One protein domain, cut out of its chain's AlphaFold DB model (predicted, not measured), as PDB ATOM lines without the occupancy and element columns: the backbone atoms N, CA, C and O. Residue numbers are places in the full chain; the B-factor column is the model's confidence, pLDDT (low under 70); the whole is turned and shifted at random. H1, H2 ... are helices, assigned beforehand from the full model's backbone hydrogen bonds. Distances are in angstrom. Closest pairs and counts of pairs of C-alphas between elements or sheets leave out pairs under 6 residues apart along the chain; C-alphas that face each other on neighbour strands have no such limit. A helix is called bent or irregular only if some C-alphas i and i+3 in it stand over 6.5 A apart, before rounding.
ATOM      1  N   LYS A   2     -14.187 144.423  65.596       78.81
ATOM      2  CA  LYS A   2     -13.796 145.017  66.901       78.81
ATOM      3  C   LYS A   2     -12.296 145.339  67.047       78.81
ATOM      4  O   LYS A   2     -11.951 146.346  67.650       78.81
ATOM      5  N   TYR A   3     -11.406 144.505  66.501       82.38
ATOM      6  CA  TYR A   3      -9.958 144.758  66.549       82.38
ATOM      7  C   TYR A   3      -9.547 145.955  65.685       82.38
ATOM      8  O   TYR A   3      -8.824 146.825  66.157       82.38
ATOM      9  N   LYS A   4     -10.099 146.057  64.468       81.88
ATOM     10  CA  LYS A   4      -9.881 147.187  63.553       81.88
ATOM     11  C   LYS A   4     -10.349 148.510  64.161       81.88
ATOM     12  O   LYS A   4      -9.608 149.484  64.138       81.88
ATOM     13  N   SER A   5     -11.545 148.533  64.759       84.25
ATOM     14  CA  SER A   5     -12.083 149.745  65.391       84.25
ATOM     15  C   SER A   5     -11.298 150.163  66.636       84.25
ATOM     16  O   SER A   5     -11.095 151.352  66.846       84.25
ATOM     17  N   ARG A   6     -10.821 149.206  67.448       86.38
ATOM     18  CA  ARG A   6      -9.964 149.501  68.609       86.38
ATOM     19  C   ARG A   6      -8.600 150.042  68.201       86.38
ATOM     20  O   ARG A   6      -8.147 151.003  68.808       86.38
ATOM     21  N   LEU A   7      -7.956 149.442  67.197       83.81
ATOM     22  CA  LEU A   7      -6.662 149.928  66.715       83.81
ATOM     23  C   LEU A   7      -6.805 151.344  66.140       83.81
ATOM     24  O   LEU A   7      -5.984 152.205  66.433       83.81
ATOM     25  N   PHE A   8      -7.881 151.598  65.389       86.56
ATOM     26  CA  PHE A   8      -8.187 152.921  64.849       86.56
ATOM     27  C   PHE A   8      -8.384 153.977  65.950       86.56
ATOM     28  O   PHE A   8      -7.753 155.026  65.907       86.56
ATOM     29  N   ASP A   9      -9.202 153.684  66.968       88.38
ATOM     30  CA  ASP A   9      -9.438 154.596  68.099       88.38
ATOM     31  C   ASP A   9      -8.152 154.863  68.903       88.38
ATOM     32  O   ASP A   9      -7.891 155.993  69.305       88.38
ATOM     33  N   GLN A  10      -7.290 153.857  69.081       85.69
ATOM     34  CA  GLN A  10      -5.984 154.048  69.724       85.69
ATOM     35  C   GLN A  10      -5.030 154.913  68.892       85.69
ATOM     36  O   GLN A  10      -4.288 155.712  69.459       85.69
ATOM     37  N   LEU A  11      -5.055 154.774  67.565       84.88
ATOM     38  CA  LEU A  11      -4.265 155.597  66.648       84.88
ATOM     39  C   LEU A  11      -4.675 157.070  66.713       84.88
ATOM     40  O   LEU A  11      -3.807 157.935  66.755       84.88
ATOM     41  N   LEU A  12      -5.978 157.350  66.797       85.75
ATOM     42  CA  LEU A  12      -6.511 158.712  66.908       85.75
ATOM     43  C   LEU A  12      -6.202 159.392  68.250       85.75
ATOM     44  O   LEU A  12      -6.208 160.616  68.328       85.75
ATOM     45  N   ARG A  13      -5.958 158.613  69.310       87.50
ATOM     46  CA  ARG A  13      -5.674 159.120  70.665       87.50
ATOM     47  C   ARG A  13      -4.185 159.202  70.996       87.50
ATOM     48  O   ARG A  13      -3.837 159.707  72.061       87.50
ATOM     49  N   LYS A  14      -3.311 158.657  70.147       85.06
ATOM     50  CA  LYS A  14      -1.860 158.684  70.362       85.06
ATOM     51  C   LYS A  14      -1.268 160.044  69.998       85.06
ATOM     52  O   LYS A  14      -1.807 160.768  69.169       85.06
ATOM     53  N   ASP A  15      -0.124 160.347  70.609       83.19
ATOM     54  CA  ASP A  15       0.657 161.544  70.304       83.19
ATOM     55  C   ASP A  15       1.021 161.596  68.812       83.19
ATOM     56  O   ASP A  15       1.504 160.610  68.240       83.19
ATOM     57  N   TYR A  16       0.802 162.753  68.192       74.94
ATOM     58  CA  TYR A  16       1.064 162.975  66.777       74.94
ATOM     59  C   TYR A  16       2.528 162.710  66.406       74.94
ATOM     60  O   TYR A  16       2.777 162.119  65.361       74.94
ATOM     61  N   ALA A  17       3.489 163.058  67.270       75.38
ATOM     62  CA  ALA A  17       4.913 162.810  67.028       75.38
ATOM     63  C   ALA A  17       5.256 161.309  67.009       75.38
ATOM     64  O   ALA A  17       6.167 160.881  66.305       75.38
ATOM     65  N   ALA A  18       4.506 160.491  67.753       74.62
ATOM     66  CA  ALA A  18       4.682 159.040  67.772       74.62
ATOM     67  C   ALA A  18       4.011 158.343  66.575       74.62
ATOM     68  O   ALA A  18       4.417 157.243  66.202       74.62
ATOM     69  N   VAL A  19       2.976 158.955  65.993       75.19
ATOM     70  CA  VAL A  19       2.246 158.420  64.832       75.19
ATOM     71  C   VAL A  19       2.878 158.877  63.516       75.19
ATOM     72  O   VAL A  19       2.982 158.072  62.596       75.19
ATOM     73  N   SER A  20       3.359 160.121  63.431       76.56
ATOM     74  CA  SER A  20       4.006 160.681  62.233       76.56
ATOM     75  C   SER A  20       5.371 160.061  61.920       76.56
ATOM     76  O   SER A  20       5.856 160.189  60.798       76.56
ATOM     77  N   ALA A  21       5.963 159.353  62.886       81.19
ATOM     78  CA  ALA A  21       7.152 158.531  62.684       81.19
ATOM     79  C   ALA A  21       6.911 157.345  61.727       81.19
ATOM     80  O   ALA A  21       7.867 156.833  61.150       81.19
ATOM     81  N   TYR A  22       5.654 156.921  61.544       77.50
ATOM     82  CA  TYR A  22       5.265 155.847  60.628       77.50
ATOM     83  C   TYR A  22       4.604 156.418  59.372       77.50
ATOM     84  O   TYR A  22       3.838 157.383  59.433       77.50
ATOM     85  N   HIS A  23       4.850 155.795  58.219       83.44
ATOM     86  CA  HIS A  23       4.212 156.224  56.978       83.44
ATOM     87  C   HIS A  23       2.709 155.899  57.018       83.44
ATOM     88  O   HIS A  23       2.302 154.812  57.432       83.44
ATOM     89  N   SER A  24       1.856 156.809  56.547       81.81
ATOM     90  CA  SER A  24       0.393 156.630  56.594       81.81
ATOM     91  C   SER A  24      -0.084 155.360  55.869       81.81
ATOM     92  O   SER A  24      -1.029 154.711  56.318       81.81
ATOM     93  N   GLY A  25       0.604 154.963  54.793       82.88
ATOM     94  CA  GLY A  25       0.353 153.706  54.080       82.88
ATOM     95  C   GLY A  25       0.719 152.447  54.877       82.88
ATOM     96  O   GLY A  25       0.023 151.439  54.784       82.88
ATOM     97  N   GLU A  26       1.758 152.505  55.709       83.50
ATOM     98  CA  GLU A  26       2.163 151.400  56.588       83.50
ATOM     99  C   GLU A  26       1.142 151.205  57.715       83.50
ATOM    100  O   GLU A  26       0.655 150.097  57.941       83.50
ATOM    101  N   LEU A  27       0.703 152.303  58.337       84.75
ATOM    102  CA  LEU A  27      -0.381 152.285  59.324       84.75
ATOM    103  C   LEU A  27      -1.684 151.729  58.733       84.75
ATOM    104  O   LEU A  27      -2.392 150.967  59.398       84.75
ATOM    105  N   LEU A  28      -1.992 152.073  57.479       86.00
ATOM    106  CA  LEU A  28      -3.149 151.528  56.777       86.00
ATOM    107  C   LEU A  28      -3.010 150.015  56.561       86.00
ATOM    108  O   LEU A  28      -3.962 149.294  56.857       86.00
ATOM    109  N   ASN A  29      -1.844 149.534  56.118       87.88
ATOM    110  CA  ASN A  29      -1.570 148.104  55.943       87.88
ATOM    111  C   ASN A  29      -1.702 147.323  57.254       87.88
ATOM    112  O   ASN A  29      -2.347 146.276  57.271       87.88
ATOM    113  N   HIS A  30      -1.182 147.848  58.365       86.00
ATOM    114  CA  HIS A  30      -1.370 147.224  59.674       86.00
ATOM    115  C   HIS A  30      -2.856 147.135  60.052       86.00
ATOM    116  O   HIS A  30      -3.335 146.116  60.555       86.00
ATOM    117  N   LEU A  31      -3.620 148.195  59.781       86.69
ATOM    118  CA  LEU A  31      -5.030 148.280  60.146       86.69
ATOM    119  C   LEU A  31      -5.942 147.405  59.265       86.69
ATOM    120  O   LEU A  31      -7.019 146.992  59.709       86.69
ATOM    121  N   THR A  32      -5.551 147.135  58.018       86.44
ATOM    122  CA  THR A  32      -6.350 146.356  57.063       86.44
ATOM    123  C   THR A  32      -5.852 144.926  56.901       86.44
ATOM    124  O   THR A  32      -6.641 144.009  57.118       86.44
ATOM    125  N   ASN A  33      -4.582 144.729  56.557       87.88
ATOM    126  CA  ASN A  33      -4.022 143.426  56.214       87.88
ATOM    127  C   ASN A  33      -3.606 142.653  57.462       87.88
ATOM    128  O   ASN A  33      -4.072 141.533  57.658       87.88
ATOM    129  N   ASP A  34      -2.814 143.250  58.349       89.94
ATOM    130  CA  ASP A  34      -2.258 142.499  59.481       89.94
ATOM    131  C   ASP A  34      -3.342 142.100  60.482       89.94
ATOM    132  O   ASP A  34      -3.404 140.949  60.917       89.94
ATOM    133  N   ILE A  35      -4.271 143.013  60.794       88.62
ATOM    134  CA  ILE A  35      -5.436 142.678  61.622       88.62
ATOM    135  C   ILE A  35      -6.277 141.573  60.976       88.62
ATOM    136  O   ILE A  35      -6.792 140.717  61.697       88.62
ATOM    137  N   ALA A  36      -6.449 141.588  59.650       89.38
ATOM    138  CA  ALA A  36      -7.219 140.558  58.962       89.38
ATOM    139  C   ALA A  36      -6.522 139.196  59.041       89.38
ATOM    140  O   ALA A  36      -7.170 138.228  59.426       89.38
ATOM    141  N   ILE A  37      -5.215 139.135  58.775       91.12
ATOM    142  CA  ILE A  37      -4.418 137.903  58.847       91.12
ATOM    143  C   ILE A  37      -4.430 137.328  60.268       91.12
ATOM    144  O   ILE A  37      -4.641 136.132  60.451       91.12
ATOM    145  N   VAL A  38      -4.249 138.167  61.293       90.44
ATOM    146  CA  VAL A  38      -4.257 137.714  62.693       90.44
ATOM    147  C   VAL A  38      -5.646 137.242  63.115       90.44
ATOM    148  O   VAL A  38      -5.774 136.200  63.759       90.44
ATOM    149  N   ALA A  39      -6.695 137.988  62.760       89.44
ATOM    150  CA  ALA A  39      -8.062 137.603  63.088       89.44
ATOM    151  C   ALA A  39      -8.438 136.281  62.412       89.44
ATOM    152  O   ALA A  39      -8.928 135.382  63.096       89.44
ATOM    153  N   ASP A  40      -8.159 136.154  61.112       91.69
ATOM    154  CA  ASP A  40      -8.417 134.942  60.340       91.69
ATOM    155  C   ASP A  40      -7.642 133.752  60.909       91.69
ATOM    156  O   ASP A  40      -8.242 132.727  61.237       91.69
ATOM    157  N   GLY A  41      -6.340 133.925  61.152       90.69
ATOM    158  CA  GLY A  41      -5.480 132.900  61.734       90.69
ATOM    159  C   GLY A  41      -6.008 132.377  63.070       90.69
ATOM    160  O   GLY A  41      -6.062 131.169  63.278       90.69
ATOM    161  N   ILE A  42      -6.482 133.247  63.965       91.44
ATOM    162  CA  ILE A  42      -7.075 132.805  65.238       91.44
ATOM    163  C   ILE A  42      -8.387 132.051  65.000       91.44
ATOM    164  O   ILE A  42      -8.615 131.009  65.614       91.44
ATOM    165  N   THR A  43      -9.251 132.551  64.114       93.06
ATOM    166  CA  THR A  43     -10.560 131.936  63.848       93.06
ATOM    167  C   THR A  43     -10.488 130.631  63.060       93.06
ATOM    168  O   THR A  43     -11.452 129.872  63.073       93.06
ATOM    169  N   THR A  44      -9.364 130.337  62.410       93.75
ATOM    170  CA  THR A  44      -9.180 129.125  61.604       93.75
ATOM    171  C   THR A  44      -8.251 128.122  62.285       93.75
ATOM    172  O   THR A  44      -8.628 126.964  62.487       93.75
ATOM    173  N   ILE A  45      -7.055 128.546  62.700       93.81
ATOM    174  CA  ILE A  45      -6.010 127.661  63.230       93.81
ATOM    175  C   ILE A  45      -6.435 127.077  64.577       93.81
ATOM    176  O   ILE A  45      -6.308 125.874  64.791       93.81
ATOM    177  N   VAL A  46      -6.988 127.890  65.484       94.50
ATOM    178  CA  VAL A  46      -7.349 127.406  66.826       94.50
ATOM    179  C   VAL A  46      -8.477 126.366  66.767       94.50
ATOM    180  O   VAL A  46      -8.289 125.272  67.311       94.50
ATOM    181  N   PRO A  47      -9.613 126.611  66.078       95.44
ATOM    182  CA  PRO A  47     -10.674 125.611  65.988       95.44
ATOM    183  C   PRO A  47     -10.260 124.372  65.194       95.44
ATOM    184  O   PRO A  47     -10.625 123.262  65.574       95.44
ATOM    185  N   SER A  48      -9.484 124.531  64.117       96.62
ATOM    186  CA  SER A  48      -9.027 123.386  63.317       96.62
ATOM    187  C   SER A  48      -8.091 122.471  64.106       96.62
ATOM    188  O   SER A  48      -8.278 121.255  64.080       96.62
ATOM    189  N   LEU A  49      -7.153 123.029  64.878       95.88
ATOM    190  CA  LEU A  49      -6.302 122.257  65.783       95.88
ATOM    191  C   LEU A  49      -7.131 121.522  66.839       95.88
ATOM    192  O   LEU A  49      -6.938 120.323  67.037       95.88
ATOM    193  N   ALA A  50      -8.087 122.203  67.477       96.38
ATOM    194  CA  ALA A  50      -8.965 121.581  68.468       96.38
ATOM    195  C   ALA A  50      -9.788 120.431  67.862       96.38
ATOM    196  O   ALA A  50      -9.865 119.346  68.444       96.38
ATOM    197  N   ALA A  51     -10.346 120.631  66.665       96.56
ATOM    198  CA  ALA A  51     -11.087 119.604  65.943       96.56
ATOM    199  C   ALA A  51     -10.192 118.412  65.578       96.56
ATOM    200  O   ALA A  51     -10.602 117.264  65.741       96.56
ATOM    201  N   MET A  52      -8.965 118.665  65.118       96.69
ATOM    202  CA  MET A  52      -8.022 117.616  64.734       96.69
ATOM    203  C   MET A  52      -7.559 116.795  65.939       96.69
ATOM    204  O   MET A  52      -7.562 115.568  65.869       96.69
ATOM    205  N   LEU A  53      -7.239 117.447  67.060       96.44
ATOM    206  CA  LEU A  53      -6.874 116.771  68.307       96.44
ATOM    207  C   LEU A  53      -8.038 115.946  68.857       96.44
ATOM    208  O   LEU A  53      -7.845 114.789  69.218       96.44
ATOM    209  N   THR A  54      -9.250 116.504  68.853       97.19
ATOM    210  CA  THR A  54     -10.457 115.786  69.290       97.19
ATOM    211  C   THR A  54     -10.718 114.561  68.419       97.19
ATOM    212  O   THR A  54     -10.971 113.480  68.941       97.19
ATOM    213  N   ARG A  55     -10.607 114.695  67.090       96.50
ATOM    214  CA  ARG A  55     -10.764 113.572  66.153       96.50
ATOM    215  C   ARG A  55      -9.702 112.504  66.367       96.50
ATOM    216  O   ARG A  55     -10.046 111.330  66.399       96.50
ATOM    217  N   LEU A  56      -8.438 112.899  66.529       94.69
ATOM    218  CA  LEU A  56      -7.336 111.969  66.761       94.69
ATOM    219  C   LEU A  56      -7.529 111.201  68.074       94.69
ATOM    220  O   LEU A  56      -7.462 109.976  68.078       94.69
ATOM    221  N   ALA A  57      -7.816 111.912  69.167       95.25
ATOM    222  CA  ALA A  57      -8.038 111.312  70.478       95.25
ATOM    223  C   ALA A  57      -9.276 110.404  70.485       95.25
ATOM    224  O   ALA A  57      -9.203 109.280  70.971       95.25
ATOM    225  N   GLY A  58     -10.388 110.859  69.900       96.50
ATOM    226  CA  GLY A  58     -11.616 110.074  69.794       96.50
ATOM    227  C   GLY A  58     -11.430 108.814  68.950       96.50
ATOM    228  O   GLY A  58     -11.791 107.726  69.392       96.50
ATOM    229  N   ALA A  59     -10.806 108.932  67.774       94.94
ATOM    230  CA  ALA A  59     -10.522 107.787  66.912       94.94
ATOM    231  C   ALA A  59      -9.597 106.773  67.598       94.94
ATOM    232  O   ALA A  59      -9.854 105.573  67.540       94.94
ATOM    233  N   PHE A  60      -8.555 107.244  68.288       93.38
ATOM    234  CA  PHE A  60      -7.643 106.368  69.020       93.38
ATOM    235  C   PHE A  60      -8.326 105.687  70.214       93.38
ATOM    236  O   PHE A  60      -8.150 104.489  70.409       93.38
ATOM    237  N   ALA A  61      -9.154 106.407  70.977       95.31
ATOM    238  CA  ALA A  61      -9.912 105.833  72.090       95.31
ATOM    239  C   ALA A  61     -10.877 104.733  71.623       95.31
ATOM    240  O   ALA A  61     -10.929 103.664  72.226       95.31
ATOM    241  N   VAL A  62     -11.594 104.965  70.516       96.19
ATOM    242  CA  VAL A  62     -12.454 103.949  69.889       96.19
ATOM    243  C   VAL A  62     -11.628 102.747  69.431       96.19
ATOM    244  O   VAL A  62     -12.028 101.613  69.673       96.19
ATOM    245  N   LEU A  63     -10.459 102.972  68.824       94.88
ATOM    246  CA  LEU A  63      -9.581 101.891  68.375       94.88
ATOM    247  C   LEU A  63      -9.127 100.995  69.533       94.88
ATOM    248  O   LEU A  63      -9.201  99.775  69.424       94.88
ATOM    249  N   VAL A  64      -8.712 101.600  70.651       94.81
ATOM    250  CA  VAL A  64      -8.314 100.878  71.870       94.81
ATOM    251  C   VAL A  64      -9.485 100.093  72.462       94.81
ATOM    252  O   VAL A  64      -9.283  98.982  72.944       94.81
ATOM    253  N   ALA A  65     -10.701 100.649  72.420       95.31
ATOM    254  CA  ALA A  65     -11.895  99.974  72.923       95.31
ATOM    255  C   ALA A  65     -12.306  98.762  72.066       95.31
ATOM    256  O   ALA A  65     -12.877  97.816  72.603       95.31
ATOM    257  N   ILE A  66     -12.026  98.789  70.757       95.19
ATOM    258  CA  ILE A  66     -12.317  97.682  69.833       95.19
ATOM    259  C   ILE A  66     -11.260  96.580  69.947       95.19
ATOM    260  O   ILE A  66     -11.612  95.423  70.161       95.19
ATOM    261  N   ASP A  67      -9.980  96.925  69.789       94.88
ATOM    262  CA  ASP A  67      -8.879  95.964  69.868       94.88
ATOM    263  C   ASP A  67      -7.596  96.645  70.387       94.88
ATOM    264  O   ASP A  67      -6.922  97.381  69.651       94.88
TER     265      ASP A  67
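What this domain is: This is residues 2 to 67 of the 125 residues of the protein "ABC transmembrane type-1 domain-containing protein" of Peptococcaceae bacterium (UniProt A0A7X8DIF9). A short helix, H1, and one very long helix, H3, make a lopsided hook: H1 lies beside the early part of H3, the two running opposite ways, and the small helix H2 sits in the bend between them. Beyond this short two-helix part the rest of H3 sticks out as a long arm, residues 40 to 67, of which 40 to 66 belong to H3. The printed part has 66 residues, with three named helices in the order H1, H2, H3 and no named strand, and its class is all helix. The whole is extended, with a radius of gyration of the C-alphas of 21.0 A, and its outline is a rod spanning 68 by 18 by 15 A, the length made by H3.

How they stand to each other: H1, residues 2 to 13, is joined by a tight link of 2 residues to H2, residues 16 to 19. H1 and H2 are close but not clearly touching; their closest C-alphas, those of Leu 11 and Val 19, are 7.3 A apart. A tight link of 4 residues joins H2 to H3, residues 24 to 66, yet H2 and H3 are apart. H1 and H3 touch, H1 with residues 3 to 8 alone and H3 with residues 31 to 35 alone. Their closest C-alphas, those of Lys 4 and Leu 31, are 6.0 A apart. H1 and H3 stand at a shallow tilt of 31 degrees and run opposite ways. In H1 every O i to N i+4 pair is within hydrogen-bond range, in H3 34 of 39 are, and H2 is too short for such a pair, with its 1 O i to N i+3 pair within range.

Where its parts are: H1 begins at C-alpha 2, at (-13.796, 145.017, 66.901), and measures 16.7 A to C-alpha 13. H2, from Tyr 16 to Val 19, measures 5.1 A. H3 begins at C-alpha 24, at (0.393, 156.630, 56.594), and measures 61.7 A to C-alpha 66, at (-12.317, 97.682, 69.833). H3 is neither bent nor irregular, but only just: C-alphas 31 and 34 are 6.4 A apart.

The domain as a whole: The two C-alphas farthest apart, those of Ala 17 and Asp 67, are 68.3 A apart, while the C-alphas of the first and last printed residues, Lys 2 and Asp 67, are 49.4 A apart. Besides the arm, residues 12 to 18, of which 16 to 18 belong to H2, and residues 20 to 26, of which 24 to 26 belong to H3, stand free. The printed part has no cut, and neither link is long. The mean pLDDT of the printed part is 88.7, with 75 for H2 and 92 for H3, and no printed residue is under 70.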